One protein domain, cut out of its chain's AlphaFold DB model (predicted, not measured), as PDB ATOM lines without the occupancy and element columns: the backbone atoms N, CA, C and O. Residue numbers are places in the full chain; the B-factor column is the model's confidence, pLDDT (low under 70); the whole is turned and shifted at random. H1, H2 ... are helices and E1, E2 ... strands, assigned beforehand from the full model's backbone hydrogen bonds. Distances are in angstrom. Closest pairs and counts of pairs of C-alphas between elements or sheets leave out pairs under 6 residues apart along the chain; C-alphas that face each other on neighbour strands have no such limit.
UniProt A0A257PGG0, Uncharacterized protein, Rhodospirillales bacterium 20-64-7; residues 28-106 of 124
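Overview. This is residues 28 to 106 of the 124 residues of an uncharacterized protein of Rhodospirillales bacterium 20-64-7 (UniProt A0A257PGG0). Two small halves stand side by side, each a little sheet of three short strands with one helix packed on a face: E1, E2 and E3 with H1 in the first, and E4, E5 and E6 with H2 in the second. The halves meet where E3 comes alongside E6, and the long link of residues 60 to 72 loops round the outside from one half to the other. The second sheet is the better formed, with order E5, E4, E6 and antiparallel throughout; the first, with order E2, E1, E3, is loose at E2, which meets E1 only at a point, while E1 and E3 are antiparallel. The printed part has 79 residues with two named helices and six named strands, in the order E1, E2, H1, E3, E4, E5, H2, E6, and its class is mixed, helices and strands. It is compact and rounded, with a radius of gyration of the C-alphas of 11.3 A and spans of 31 by 24 by 22 A.

Arrangement. E1, residues 28 to 30, is the inner strand of its sheet. E2, residues 37 to 40, meets it only at a point, where the C-alphas of residues 38 and 28 face each other at 3.8 A. H1, residues 43 to 53, is on this sheet at a height over the sheet of 7.6 A; it lies over E1 and runs only just along the strands, at 28 degrees to E1 on the local plane. E3, residues 56 to 59, is antiparallel to E1 at 138 degrees, with N 28 and O 58 at 2.8 A and N 30 and O 56 at 2.9 A, within hydrogen-bond range. The closest C-alphas of H1 and E3 are those of Gln 47 and Cys 57, 5.1 A. E4, residues 73 to 77, and E5, residues 81 to 86, form a hairpin, antiparallel at 153 degrees, with N 75 and O 83 at 3.0 A. H2, residues 89 to 99, is followed by E6, residues 102 to 105, which is antiparallel to E4 at 151 degrees, with N 74 and O 104 at 2.8 A. H2 on one face of the sheet E5, E4, E6 makes two layers, a helix layer and a strand layer; its height over the sheet is 7.9 A. It lies over E4 and E6 and runs along the strands, at 11 degrees to E4 on the local plane; the C-alphas of Val 75 and Ala 96 are the closest of E4 and H2, 5.4 A. E5, H2 and E6 are a split strand-helix-strand unit, two strands running the same way with E4 between them, and its crossover is right-handed. Between the halves, the closest C-alphas of E3 and E6 are those of Asp 58 and Ala 102, 5.4 A. H1 and H2 are close but not clearly touching, the C-alphas of Gln 47 and Ala 97 being the closest at 7.0 A, with a steep tilt of 64 degrees, opposite ways. H1 only grazes the second sheet, with its residues 43 to 47. Among the pairs that are apart are E1 and E6, and E3 and E5. In H1 and H2 every O i to N i+4 pair is within hydrogen-bond range.

Along the chain. E1 begins at C-alpha 28, at (158.250, 134.294, 60.209). H1 and H2 each measure 15.1 A from first to last C-alpha. E5, the longest strand by residues, measures 14.5 A, E4 13.3 A, E6 10.3 A and E3 9.9 A; E2 and E1 are shorter. H2 begins at C-alpha 89, at (153.320, 149.296, 66.548), and E6 ends at C-alpha 105, at (151.029, 141.898, 69.100).

Size, cuts and confidence. The two C-alphas farthest apart, those of Arg 52 and Phe 70, are 32.2 A apart. The printed part has no cut. The link E3 to E4 is long, with 13 residues; E1 to E2 is short, and the other links are tight. The mean pLDDT of the printed part is 90.5, and no printed residue is under 70.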
ATOM      1  N   CYS A  28     158.913 134.396  61.497       93.81
ATOM      2  CA  CYS A  28     158.250 134.294  60.209       93.81
ATOM      3  C   CYS A  28     158.422 135.570  59.387       93.81
ATOM      4  O   CYS A  28     158.297 136.678  59.900       93.81
ATOM      5  N   LEU A  29     158.611 135.415  58.079       93.25
ATOM      6  CA  LEU A  29     158.402 136.513  57.143       93.25
ATOM      7  C   LEU A  29     156.914 136.671  56.864       93.25
ATOM      8  O   LEU A  29     156.264 135.720  56.429       93.25
ATOM      9  N   ARG A  30     156.390 137.879  57.056       91.94
ATOM     10  CA  ARG A  30     154.998 138.232  56.781       91.94
ATOM     11  C   ARG A  30     154.937 139.361  55.763       91.94
ATOM     12  O   ARG A  30     155.618 140.371  55.894       91.94
ATOM     13  N   ASN A  31     154.078 139.226  54.763       89.19
ATOM     14  CA  ASN A  31     153.674 140.351  53.928       89.19
ATOM     15  C   ASN A  31     152.158 140.285  53.684       89.19
ATOM     16  O   ASN A  31     151.477 139.405  54.204       89.19
ATOM     17  N   GLN A  32     151.616 141.238  52.927       87.50
ATOM     18  CA  GLN A  32     150.167 141.328  52.704       87.50
ATOM     19  C   GLN A  32     149.635 140.341  51.650       87.50
ATOM     20  O   GLN A  32     148.425 140.237  51.475       87.50
ATOM     21  N   VAL A  33     150.517 139.660  50.913       88.81
ATOM     22  CA  VAL A  33     150.164 138.892  49.707       88.81
ATOM     23  C   VAL A  33     150.249 137.385  49.939       88.81
ATOM     24  O   VAL A  33     149.448 136.636  49.384       88.81
ATOM     25  N   ILE A  34     151.201 136.931  50.753       85.31
ATOM     26  CA  ILE A  34     151.430 135.517  51.059       85.31
ATOM     27  C   ILE A  34     151.277 135.246  52.560       85.31
ATOM     28  O   ILE A  34     151.615 136.108  53.377       85.31
ATOM     29  N   PRO A  35     150.793 134.045  52.934       88.12
ATOM     30  CA  PRO A  35     150.785 133.607  54.324       88.12
ATOM     31  C   PRO A  35     152.184 133.686  54.959       88.12
ATOM     32  O   PRO A  35     153.174 133.540  54.235       88.12
ATOM     33  N   PRO A  36     152.285 133.872  56.289       89.62
ATOM     34  CA  PRO A  36     153.571 133.910  56.975       89.62
ATOM     35  C   PRO A  36     154.417 132.657  56.714       89.62
ATOM     36  O   PRO A  36     153.920 131.534  56.810       89.62
ATOM     37  N   ILE A  37     155.702 132.851  56.413       92.62
ATOM     38  CA  ILE A  37     156.668 131.771  56.176       92.62
ATOM     39  C   ILE A  37     157.635 131.715  57.358       92.62
ATOM     40  O   ILE A  37     158.512 132.570  57.485       92.62
ATOM     41  N   CYS A  38     157.471 130.710  58.215       93.94
ATOM     42  CA  CYS A  38     158.247 130.535  59.443       93.94
ATOM     43  C   CYS A  38     159.436 129.604  59.201       93.94
ATOM     44  O   CYS A  38     159.310 128.386  59.309       93.94
ATOM     45  N   ILE A  39     160.579 130.183  58.828       94.00
ATOM     46  CA  ILE A  39     161.819 129.446  58.519       94.00
ATOM     47  C   ILE A  39     163.059 130.018  59.221       94.00
ATOM     48  O   ILE A  39     164.163 129.550  58.961       94.00
ATOM     49  N   TYR A  40     162.895 131.033  60.075       93.62
ATOM     50  CA  TYR A  40     164.005 131.715  60.739       93.62
ATOM     51  C   TYR A  40     164.050 131.389  62.230       93.62
ATOM     52  O   TYR A  40     163.064 131.574  62.944       93.62
ATOM     53  N   ASP A  41     165.216 130.962  62.707       92.06
ATOM     54  CA  ASP A  41     165.496 130.794  64.138       92.06
ATOM     55  C   ASP A  41     166.070 132.055  64.785       92.06
ATOM     56  O   ASP A  41     165.967 132.229  65.999       92.06
ATOM     57  N   ASP A  42     166.646 132.948  63.978       91.44
ATOM     58  CA  ASP A  42     167.202 134.217  64.424       91.44
ATOM     59  C   ASP A  42     166.358 135.400  63.901       91.44
ATOM     60  O   ASP A  42     166.118 135.515  62.689       91.44
ATOM     61  N   PRO A  43     165.905 136.307  64.785       93.06
ATOM     62  CA  PRO A  43     165.082 137.434  64.372       93.06
ATOM     63  C   PRO A  43     165.855 138.473  63.555       93.06
ATOM     64  O   PRO A  43     165.249 139.168  62.739       93.06
ATOM     65  N   ALA A  44     167.178 138.588  63.710       92.88
ATOM     66  CA  ALA A  44     167.972 139.532  62.932       92.88
ATOM     67  C   ALA A  44     168.138 139.058  61.479       92.88
ATOM     68  O   ALA A  44     168.066 139.876  60.556       92.88
ATOM     69  N   GLU A  45     168.297 137.750  61.250       94.25
ATOM     70  CA  GLU A  45     168.259 137.159  59.906       94.25
ATOM     71  C   GLU A  45     166.896 137.362  59.235       94.25
ATOM     72  O   GLU A  45     166.826 137.857  58.105       94.25
ATOM     73  N   CYS A  46     165.817 137.080  59.965       94.62
ATOM     74  CA  CYS A  46     164.452 137.338  59.516       94.62
ATOM     75  C   CYS A  46     164.240 138.817  59.154       94.62
ATOM     76  O   CYS A  46     163.774 139.131  58.059       94.62
ATOM     77  N   GLN A  47     164.657 139.749  60.018       92.56
ATOM     78  CA  GLN A  47     164.530 141.188  59.777       92.56
ATOM     79  C   GLN A  47     165.334 141.648  58.555       92.56
ATOM     80  O   GLN A  47     164.886 142.503  57.787       92.56
ATOM     81  N   LYS A  48     166.523 141.081  58.344       93.25
ATOM     82  CA  LYS A  48     167.352 141.383  57.175       93.25
ATOM     83  C   LYS A  48     166.652 140.993  55.876       93.25
ATOM     84  O   LYS A  48     166.654 141.783  54.929       93.25
ATOM     85  N   ASP A  49     166.043 139.815  55.828       93.88
ATOM     86  CA  ASP A  49     165.301 139.363  54.654       93.88
ATOM     87  C   ASP A  49     163.948 140.064  54.504       93.88
ATOM     88  O   ASP A  49     163.523 140.315  53.374       93.88
ATOM     89  N   ALA A  50     163.327 140.476  55.609       91.94
ATOM     90  CA  ALA A  50     162.126 141.300  55.609       91.94
ATOM     91  C   ALA A  50     162.397 142.642  54.917       91.94
ATOM     92  O   ALA A  50     161.718 143.008  53.955       91.94
ATOM     93  N   ASN A  51     163.487 143.310  55.308       90.81
ATOM     94  CA  ASN A  51     163.930 144.567  54.707       90.81
ATOM     95  C   ASN A  51     164.227 144.432  53.204       90.81
ATOM     96  O   ASN A  51     163.945 145.346  52.434       90.81
ATOM     97  N   ARG A  52     164.787 143.294  52.770       93.25
ATOM     98  CA  ARG A  52     165.079 143.028  51.349       93.25
ATOM     99  C   ARG A  52     163.821 142.846  50.504       93.25
ATOM    100  O   ARG A  52     163.851 143.148  49.316       93.25
ATOM    101  N   GLN A  53     162.751 142.335  51.104       92.50
ATOM    102  CA  GLN A  53     161.532 141.931  50.402       92.50
ATOM    103  C   GLN A  53     160.363 142.902  50.605       92.50
ATOM    104  O   GLN A  53     159.281 142.663  50.075       92.50
ATOM    105  N   GLY A  54     160.556 143.984  51.368       90.31
ATOM    106  CA  GLY A  54     159.454 144.863  51.772       90.31
ATOM    107  C   GLY A  54     158.414 144.129  52.626       90.31
ATOM    108  O   GLY A  54     157.219 144.391  52.511       90.31
ATOM    109  N   ALA A  55     158.872 143.171  53.427       91.44
ATOM    110  CA  ALA A  55     158.073 142.365  54.338       91.44
ATOM    111  C   ALA A  55     158.329 142.790  55.794       91.44
ATOM    112  O   ALA A  55     159.165 143.650  56.076       91.44
ATOM    113  N   GLU A  56     157.612 142.169  56.721       89.69
ATOM    114  CA  GLU A  56     157.799 142.310  58.161       89.69
ATOM    115  C   GLU A  56     158.350 141.007  58.740       89.69
ATOM    116  O   GLU A  56     157.954 139.917  58.319       89.69
ATOM    117  N   CYS A  57     159.253 141.126  59.713       91.88
ATOM    118  CA  CYS A  57     159.626 139.996  60.549       91.88
ATOM    119  C   CYS A  57     158.642 139.891  61.718       91.88
ATOM    120  O   CYS A  57     158.484 140.839  62.488       91.88
ATOM    121  N   ASP A  58     157.988 138.742  61.827       90.94
ATOM    122  CA  ASP A  58     156.977 138.439  62.832       90.94
ATOM    123  C   ASP A  58     157.398 137.230  63.674       90.94
ATOM    124  O   ASP A  58     158.299 136.468  63.314       90.94
ATOM    125  N   VAL A  59     156.741 137.051  64.810       92.81
ATOM    126  CA  VAL A  59     156.993 135.948  65.738       92.81
ATOM    127  C   VAL A  59     156.102 134.764  65.372       92.81
ATOM    128  O   VAL A  59     154.923 134.955  65.086       92.81
ATOM    129  N   ASN A  60     156.629 133.537  65.406       92.12
ATOM    130  CA  ASN A  60     155.811 132.332  65.260       92.12
ATOM    131  C   ASN A  60     155.079 132.037  66.583       92.12
ATOM    132  O   ASN A  60     155.718 131.587  67.540       92.12
ATOM    133  N   PRO A  61     153.750 132.229  66.666       87.19
ATOM    134  CA  PRO A  61     153.011 132.049  67.916       87.19
ATOM    135  C   PRO A  61     152.888 130.581  68.350       87.19
ATOM    136  O   PRO A  61     152.481 130.318  69.481       87.19
ATOM    137  N   ASN A  62     153.209 129.630  67.465       89.19
ATOM    138  CA  ASN A  62     153.236 128.207  67.810       89.19
ATOM    139  C   ASN A  62     154.485 127.830  68.617       89.19
ATOM    140  O   ASN A  62     154.448 126.848  69.346       89.19
ATOM    141  N   GLU A  63     155.553 128.628  68.510       90.62
ATOM    142  CA  GLU A  63     156.844 128.363  69.157       90.62
ATOM    143  C   GLU A  63     157.124 129.339  70.298       90.62
ATOM    144  O   GLU A  63     157.644 128.960  71.347       90.62
ATOM    145  N   ILE A  64     156.770 130.613  70.114       89.31
ATOM    146  CA  ILE A  64     156.983 131.654  71.115       89.31
ATOM    147  C   ILE A  64     155.644 132.042  71.731       89.31
ATOM    148  O   ILE A  64     154.805 132.709  71.122       89.31
ATOM    149  N   HIS A  65     155.484 131.681  73.001       88.94
ATOM    150  CA  HIS A  65     154.368 132.122  73.821       88.94
ATOM    151  C   HIS A  65     154.714 133.439  74.511       88.94
ATOM    152  O   HIS A  65     155.544 133.496  75.419       88.94
ATOM    153  N   LEU A  66     154.059 134.510  74.074       88.44
ATOM    154  CA  LEU A  66     154.179 135.819  74.701       88.44
ATOM    155  C   LEU A  66     153.281 135.892  75.934       88.44
ATOM    156  O   LEU A  66     152.173 135.356  75.946       88.44
ATOM    157  N   ASN A  67     153.747 136.595  76.961       81.81
ATOM    158  CA  ASN A  67     152.941 136.899  78.133       81.81
ATOM    159  C   ASN A  67     152.406 138.320  78.017       81.81
ATOM    160  O   ASN A  67     153.164 139.263  77.800       81.81
ATOM    161  N   ALA A  68     151.094 138.460  78.190       77.31
ATOM    162  CA  ALA A  68     150.440 139.755  78.195       77.31
ATOM    163  C   ALA A  68     151.023 140.636  79.310       77.31
ATOM    164  O   ALA A  68     151.101 140.220  80.469       77.31
ATOM    165  N   GLN A  69     151.410 141.857  78.958       79.25
ATOM    166  CA  GLN A  69     151.756 142.908  79.916       79.25
ATOM    167  C   GLN A  69     150.923 144.161  79.616       79.25
ATOM    168  O   GLN A  69     149.842 144.070  79.042       79.25
ATOM    169  N   PHE A  70     151.392 145.337  80.032       80.25
ATOM    170  CA  PHE A  70     150.649 146.592  79.896       80.25
ATOM    171  C   PHE A  70     150.608 147.133  78.456       80.25
ATOM    172  O   PHE A  70     149.768 147.976  78.137       80.25
ATOM    173  N   GLY A  71     151.534 146.699  77.597       85.12
ATOM    174  CA  GLY A  71     151.635 147.118  76.204       85.12
ATOM    175  C   GLY A  71     150.787 146.274  75.255       85.12
ATOM    176  O   GLY A  71     150.519 145.096  75.484       85.12
ATOM    177  N   LYS A  72     150.411 146.888  74.129       90.00
ATOM    178  CA  LYS A  72     149.699 146.248  73.011       90.00
ATOM    179  C   LYS A  72     150.627 145.464  72.081       90.00
ATOM    180  O   LYS A  72     150.146 144.662  71.288       90.00
ATOM    181  N   TYR A  73     151.931 145.702  72.169       92.19
ATOM    182  CA  TYR A  73     152.954 145.101  71.324       92.19
ATOM    183  C   TYR A  73     154.163 144.679  72.157       92.19
ATOM    184  O   TYR A  73     154.457 145.274  73.199       92.19
ATOM    185  N   CYS A  74     154.865 143.669  71.659       93.56
ATOM    186  CA  CYS A  74     156.046 143.080  72.255       93.56
ATOM    187  C   CYS A  74     157.218 143.140  71.282       93.56
ATOM    188  O   CYS A  74     157.078 142.753  70.121       93.56
ATOM    189  N   VAL A  75     158.382 143.558  71.772       94.00
ATOM    190  CA  VAL A  75     159.651 143.295  71.089       94.00
ATOM    191  C   VAL A  75     160.155 141.939  71.551       94.00
ATOM    192  O   VAL A  75     160.223 141.692  72.753       94.00
ATOM    193  N   VAL A  76     160.505 141.073  70.604       94.62
ATOM    194  CA  VAL A  76     160.973 139.712  70.869       94.62
ATOM    195  C   VAL A  76     162.353 139.530  70.261       94.62
ATOM    196  O   VAL A  76     162.521 139.659  69.052       94.62
ATOM    197  N   THR A  77     163.349 139.257  71.094       92.88
ATOM    198  CA  THR A  77     164.735 139.034  70.664       92.88
ATOM    199  C   THR A  77     165.083 137.548  70.660       92.88
ATOM    200  O   THR A  77     164.320 136.716  71.157       92.88
ATOM    201  N   ALA A  78     166.269 137.216  70.139       88.50
ATOM    202  CA  ALA A  78     166.791 135.852  70.111       88.50
ATOM    203  C   ALA A  78     166.624 135.130  71.464       88.50
ATOM    204  O   ALA A  78     166.783 135.723  72.534       88.50
ATOM    205  N   GLY A  79     166.269 133.844  71.405       83.94
ATOM    206  CA  GLY A  79     165.949 133.040  72.588       83.94
ATOM    207  C   GLY A  79     164.558 133.286  73.190       83.94
ATOM    208  O   GLY A  79     164.284 132.781  74.275       83.94
ATOM    209  N   GLY A  80     163.684 134.054  72.524       85.81
ATOM    210  CA  GLY A  80     162.288 134.249  72.943       85.81
ATOM    211  C   GLY A  80     162.100 135.257  74.081       85.81
ATOM    212  O   GLY A  80     161.019 135.341  74.667       85.81
ATOM    213  N   VAL A  81     163.134 136.038  74.407       89.62
ATOM    214  CA  VAL A  81     163.031 137.116  75.398       89.62
ATOM    215  C   VAL A  81     162.092 138.190  74.855       89.62
ATOM    216  O   VAL A  81     162.310 138.699  73.756       89.62
ATOM    217  N   SER A  82     161.055 138.530  75.623       92.12
ATOM    218  CA  SER A  82     160.012 139.472  75.211       92.12
ATOM    219  C   SER A  82     159.875 140.658  76.167       92.12
ATOM    220  O   SER A  82     159.952 140.513  77.387       92.12
ATOM    221  N   ASP A  83     159.661 141.839  75.590       92.31
ATOM    222  CA  ASP A  83     159.356 143.093  76.281       92.31
ATOM    223  C   ASP A  83     158.025 143.635  75.748       92.31
ATOM    224  O   ASP A  83     157.966 144.172  74.640       92.31
ATOM    225  N   CYS A  84     156.947 143.456  76.515       92.62
ATOM    226  CA  CYS A  84     155.565 143.713  76.098       92.62
ATOM    227  C   CYS A  84     155.014 145.037  76.641       92.62
ATOM    228  O   CYS A  84     153.864 145.118  77.072       92.62
ATOM    229  N   ASN A  85     155.832 146.092  76.638       91.88
ATOM    230  CA  ASN A  85     155.472 147.404  77.188       91.88
ATOM    231  C   ASN A  85     155.138 148.460  76.118       91.88
ATOM    232  O   ASN A  85     154.879 149.619  76.444       91.88
ATOM    233  N   TYR A  86     155.103 148.082  74.837       91.25
ATOM    234  CA  TYR A  86     154.907 149.021  73.730       91.25
ATOM    235  C   TYR A  86     153.422 149.210  73.412       91.25
ATOM    236  O   TYR A  86     152.681 148.252  73.207       91.25
ATOM    237  N   THR A  87     152.960 150.456  73.331       91.44
ATOM    238  CA  THR A  87     151.556 150.786  73.010       91.44
ATOM    239  C   THR A  87     151.320 151.106  71.534       91.44
ATOM    240  O   THR A  87     150.168 151.163  71.106       91.44
ATOM    241  N   ASP A  88     152.393 151.331  70.775       90.94
ATOM    242  CA  ASP A  88     152.397 151.764  69.376       90.94
ATOM    243  C   ASP A  88     153.198 150.765  68.516       90.94
ATOM    244  O   ASP A  88     154.345 150.457  68.868       90.94
ATOM    245  N   PRO A  89     152.635 150.269  67.395       88.56
ATOM    246  CA  PRO A  89     153.320 149.296  66.548       88.56
ATOM    247  C   PRO A  89     154.577 149.883  65.901       88.56
ATOM    248  O   PRO A  89     155.571 149.180  65.771       88.56
ATOM    249  N   GLY A  90     154.581 151.173  65.540       91.12
ATOM    250  CA  GLY A  90     155.737 151.805  64.896       91.12
ATOM    251  C   GLY A  90     156.965 151.868  65.808       91.12
ATOM    252  O   GLY A  90     158.091 151.617  65.378       91.12
ATOM    253  N   THR A  91     156.749 152.163  67.087       94.12
ATOM    254  CA  THR A  91     157.782 152.178  68.125       94.12
ATOM    255  C   THR A  91     158.301 150.772  68.390       94.12
ATOM    256  O   THR A  91     159.514 150.589  68.440       94.12
ATOM    257  N   CYS A  92     157.408 149.784  68.474       93.25
ATOM    258  CA  CYS A  92     157.784 148.381  68.611       93.25
ATOM    259  C   CYS A  92     158.632 147.895  67.424       93.25
ATOM    260  O   CYS A  92     159.726 147.383  67.637       93.25
ATOM    261  N   SER A  93     158.205 148.134  66.180       90.81
ATOM    262  CA  SER A  93     158.968 147.739  64.989       90.81
ATOM    263  C   SER A  93     160.332 148.428  64.909       90.81
ATOM    264  O   SER A  93     161.324 147.798  64.546       90.81
ATOM    265  N   ARG A  94     160.417 149.710  65.285       91.56
ATOM    266  CA  ARG A  94     161.694 150.438  65.325       91.56
ATOM    267  C   ARG A  94     162.648 149.859  66.371       91.56
ATOM    268  O   ARG A  94     163.819 149.657  66.070       91.56
ATOM    269  N   GLU A  95     162.161 149.602  67.580       93.88
ATOM    270  CA  GLU A  95     162.954 149.021  68.672       93.88
ATOM    271  C   GLU A  95     163.381 147.587  68.362       93.88
ATOM    272  O   GLU A  95     164.535 147.227  68.587       93.88
ATOM    273  N   ALA A  96     162.487 146.788  67.778       91.94
ATOM    274  CA  ALA A  96     162.796 145.458  67.277       91.94
ATOM    275  C   ALA A  96     163.933 145.518  66.247       91.94
ATOM    276  O   ALA A  96     164.952 144.857  66.427       91.94
ATOM    277  N   ALA A  97     163.846 146.401  65.247       88.94
ATOM    278  CA  ALA A  97     164.913 146.573  64.263       88.94
ATOM    279  C   ALA A  97     166.256 146.999  64.892       88.94
ATOM    280  O   ALA A  97     167.310 146.543  64.454       88.94
ATOM    281  N   GLN A  98     166.236 147.840  65.931       91.44
ATOM    282  CA  GLN A  98     167.446 148.260  66.651       91.44
ATOM    283  C   GLN A  98     168.057 147.140  67.501       91.44
ATOM    284  O   GLN A  98     169.279 147.054  67.613       91.44
ATOM    285  N   LYS A  99     167.219 146.286  68.094       90.56
ATOM    286  CA  LYS A  99     167.628 145.181  68.975       90.56
ATOM    287  C   LYS A  99     167.850 143.862  68.227       90.56
ATOM    288  O   LYS A  99     168.171 142.863  68.863       90.56
ATOM    289  N   GLY A 100     167.671 143.850  66.904       88.88
ATOM    290  CA  GLY A 100     167.713 142.628  66.097       88.88
ATOM    291  C   GLY A 100     166.598 141.645  66.462       88.88
ATOM    292  O   GLY A 100     166.824 140.445  66.441       88.88
ATOM    293  N   GLY A 101     165.438 142.155  66.870       91.75
ATOM    294  CA  GLY A 101     164.252 141.399  67.255       91.75
ATOM    295  C   GLY A 101     163.122 141.477  66.225       91.75
ATOM    296  O   GLY A 101     163.233 142.156  65.205       91.75
ATOM    297  N   ALA A 102     162.005 140.828  66.545       93.38
ATOM    298  CA  ALA A 102     160.729 140.932  65.843       93.38
ATOM    299  C   ALA A 102     159.710 141.711  66.692       93.38
ATOM    300  O   ALA A 102     159.777 141.701  67.924       93.38
ATOM    301  N   CYS A 103     158.765 142.385  66.037       92.06
ATOM    302  CA  CYS A 103     157.647 143.041  66.711       92.06
ATOM    303  C   CYS A 103     156.382 142.199  66.551       92.06
ATOM    304  O   CYS A 103     155.989 141.887  65.430       92.06
ATOM    305  N   ALA A 104     155.722 141.880  67.662       91.31
ATOM    306  CA  ALA A 104     154.503 141.078  67.674       91.31
ATOM    307  C   ALA A 104     153.398 141.741  68.510       91.31
ATOM    308  O   ALA A 104     153.693 142.501  69.434       91.31
ATOM    309  N   PRO A 105     152.113 141.478  68.221       88.81
ATOM    310  CA  PRO A 105     151.029 141.898  69.100       88.81
ATOM    311  C   PRO A 105     151.114 141.177  70.452       88.81
ATOM    312  O   PRO A 105     151.361 139.973  70.524       88.81
ATOM    313  N   SER A 106     150.874 141.919  71.529       88.06
ATOM    314  CA  SER A 106     150.780 141.370  72.880       88.06
ATOM    315  C   SER A 106     149.482 140.564  73.026       88.06
ATOM    316  O   SER A 106     148.416 141.037  72.601       88.06
TER     317      SER A 106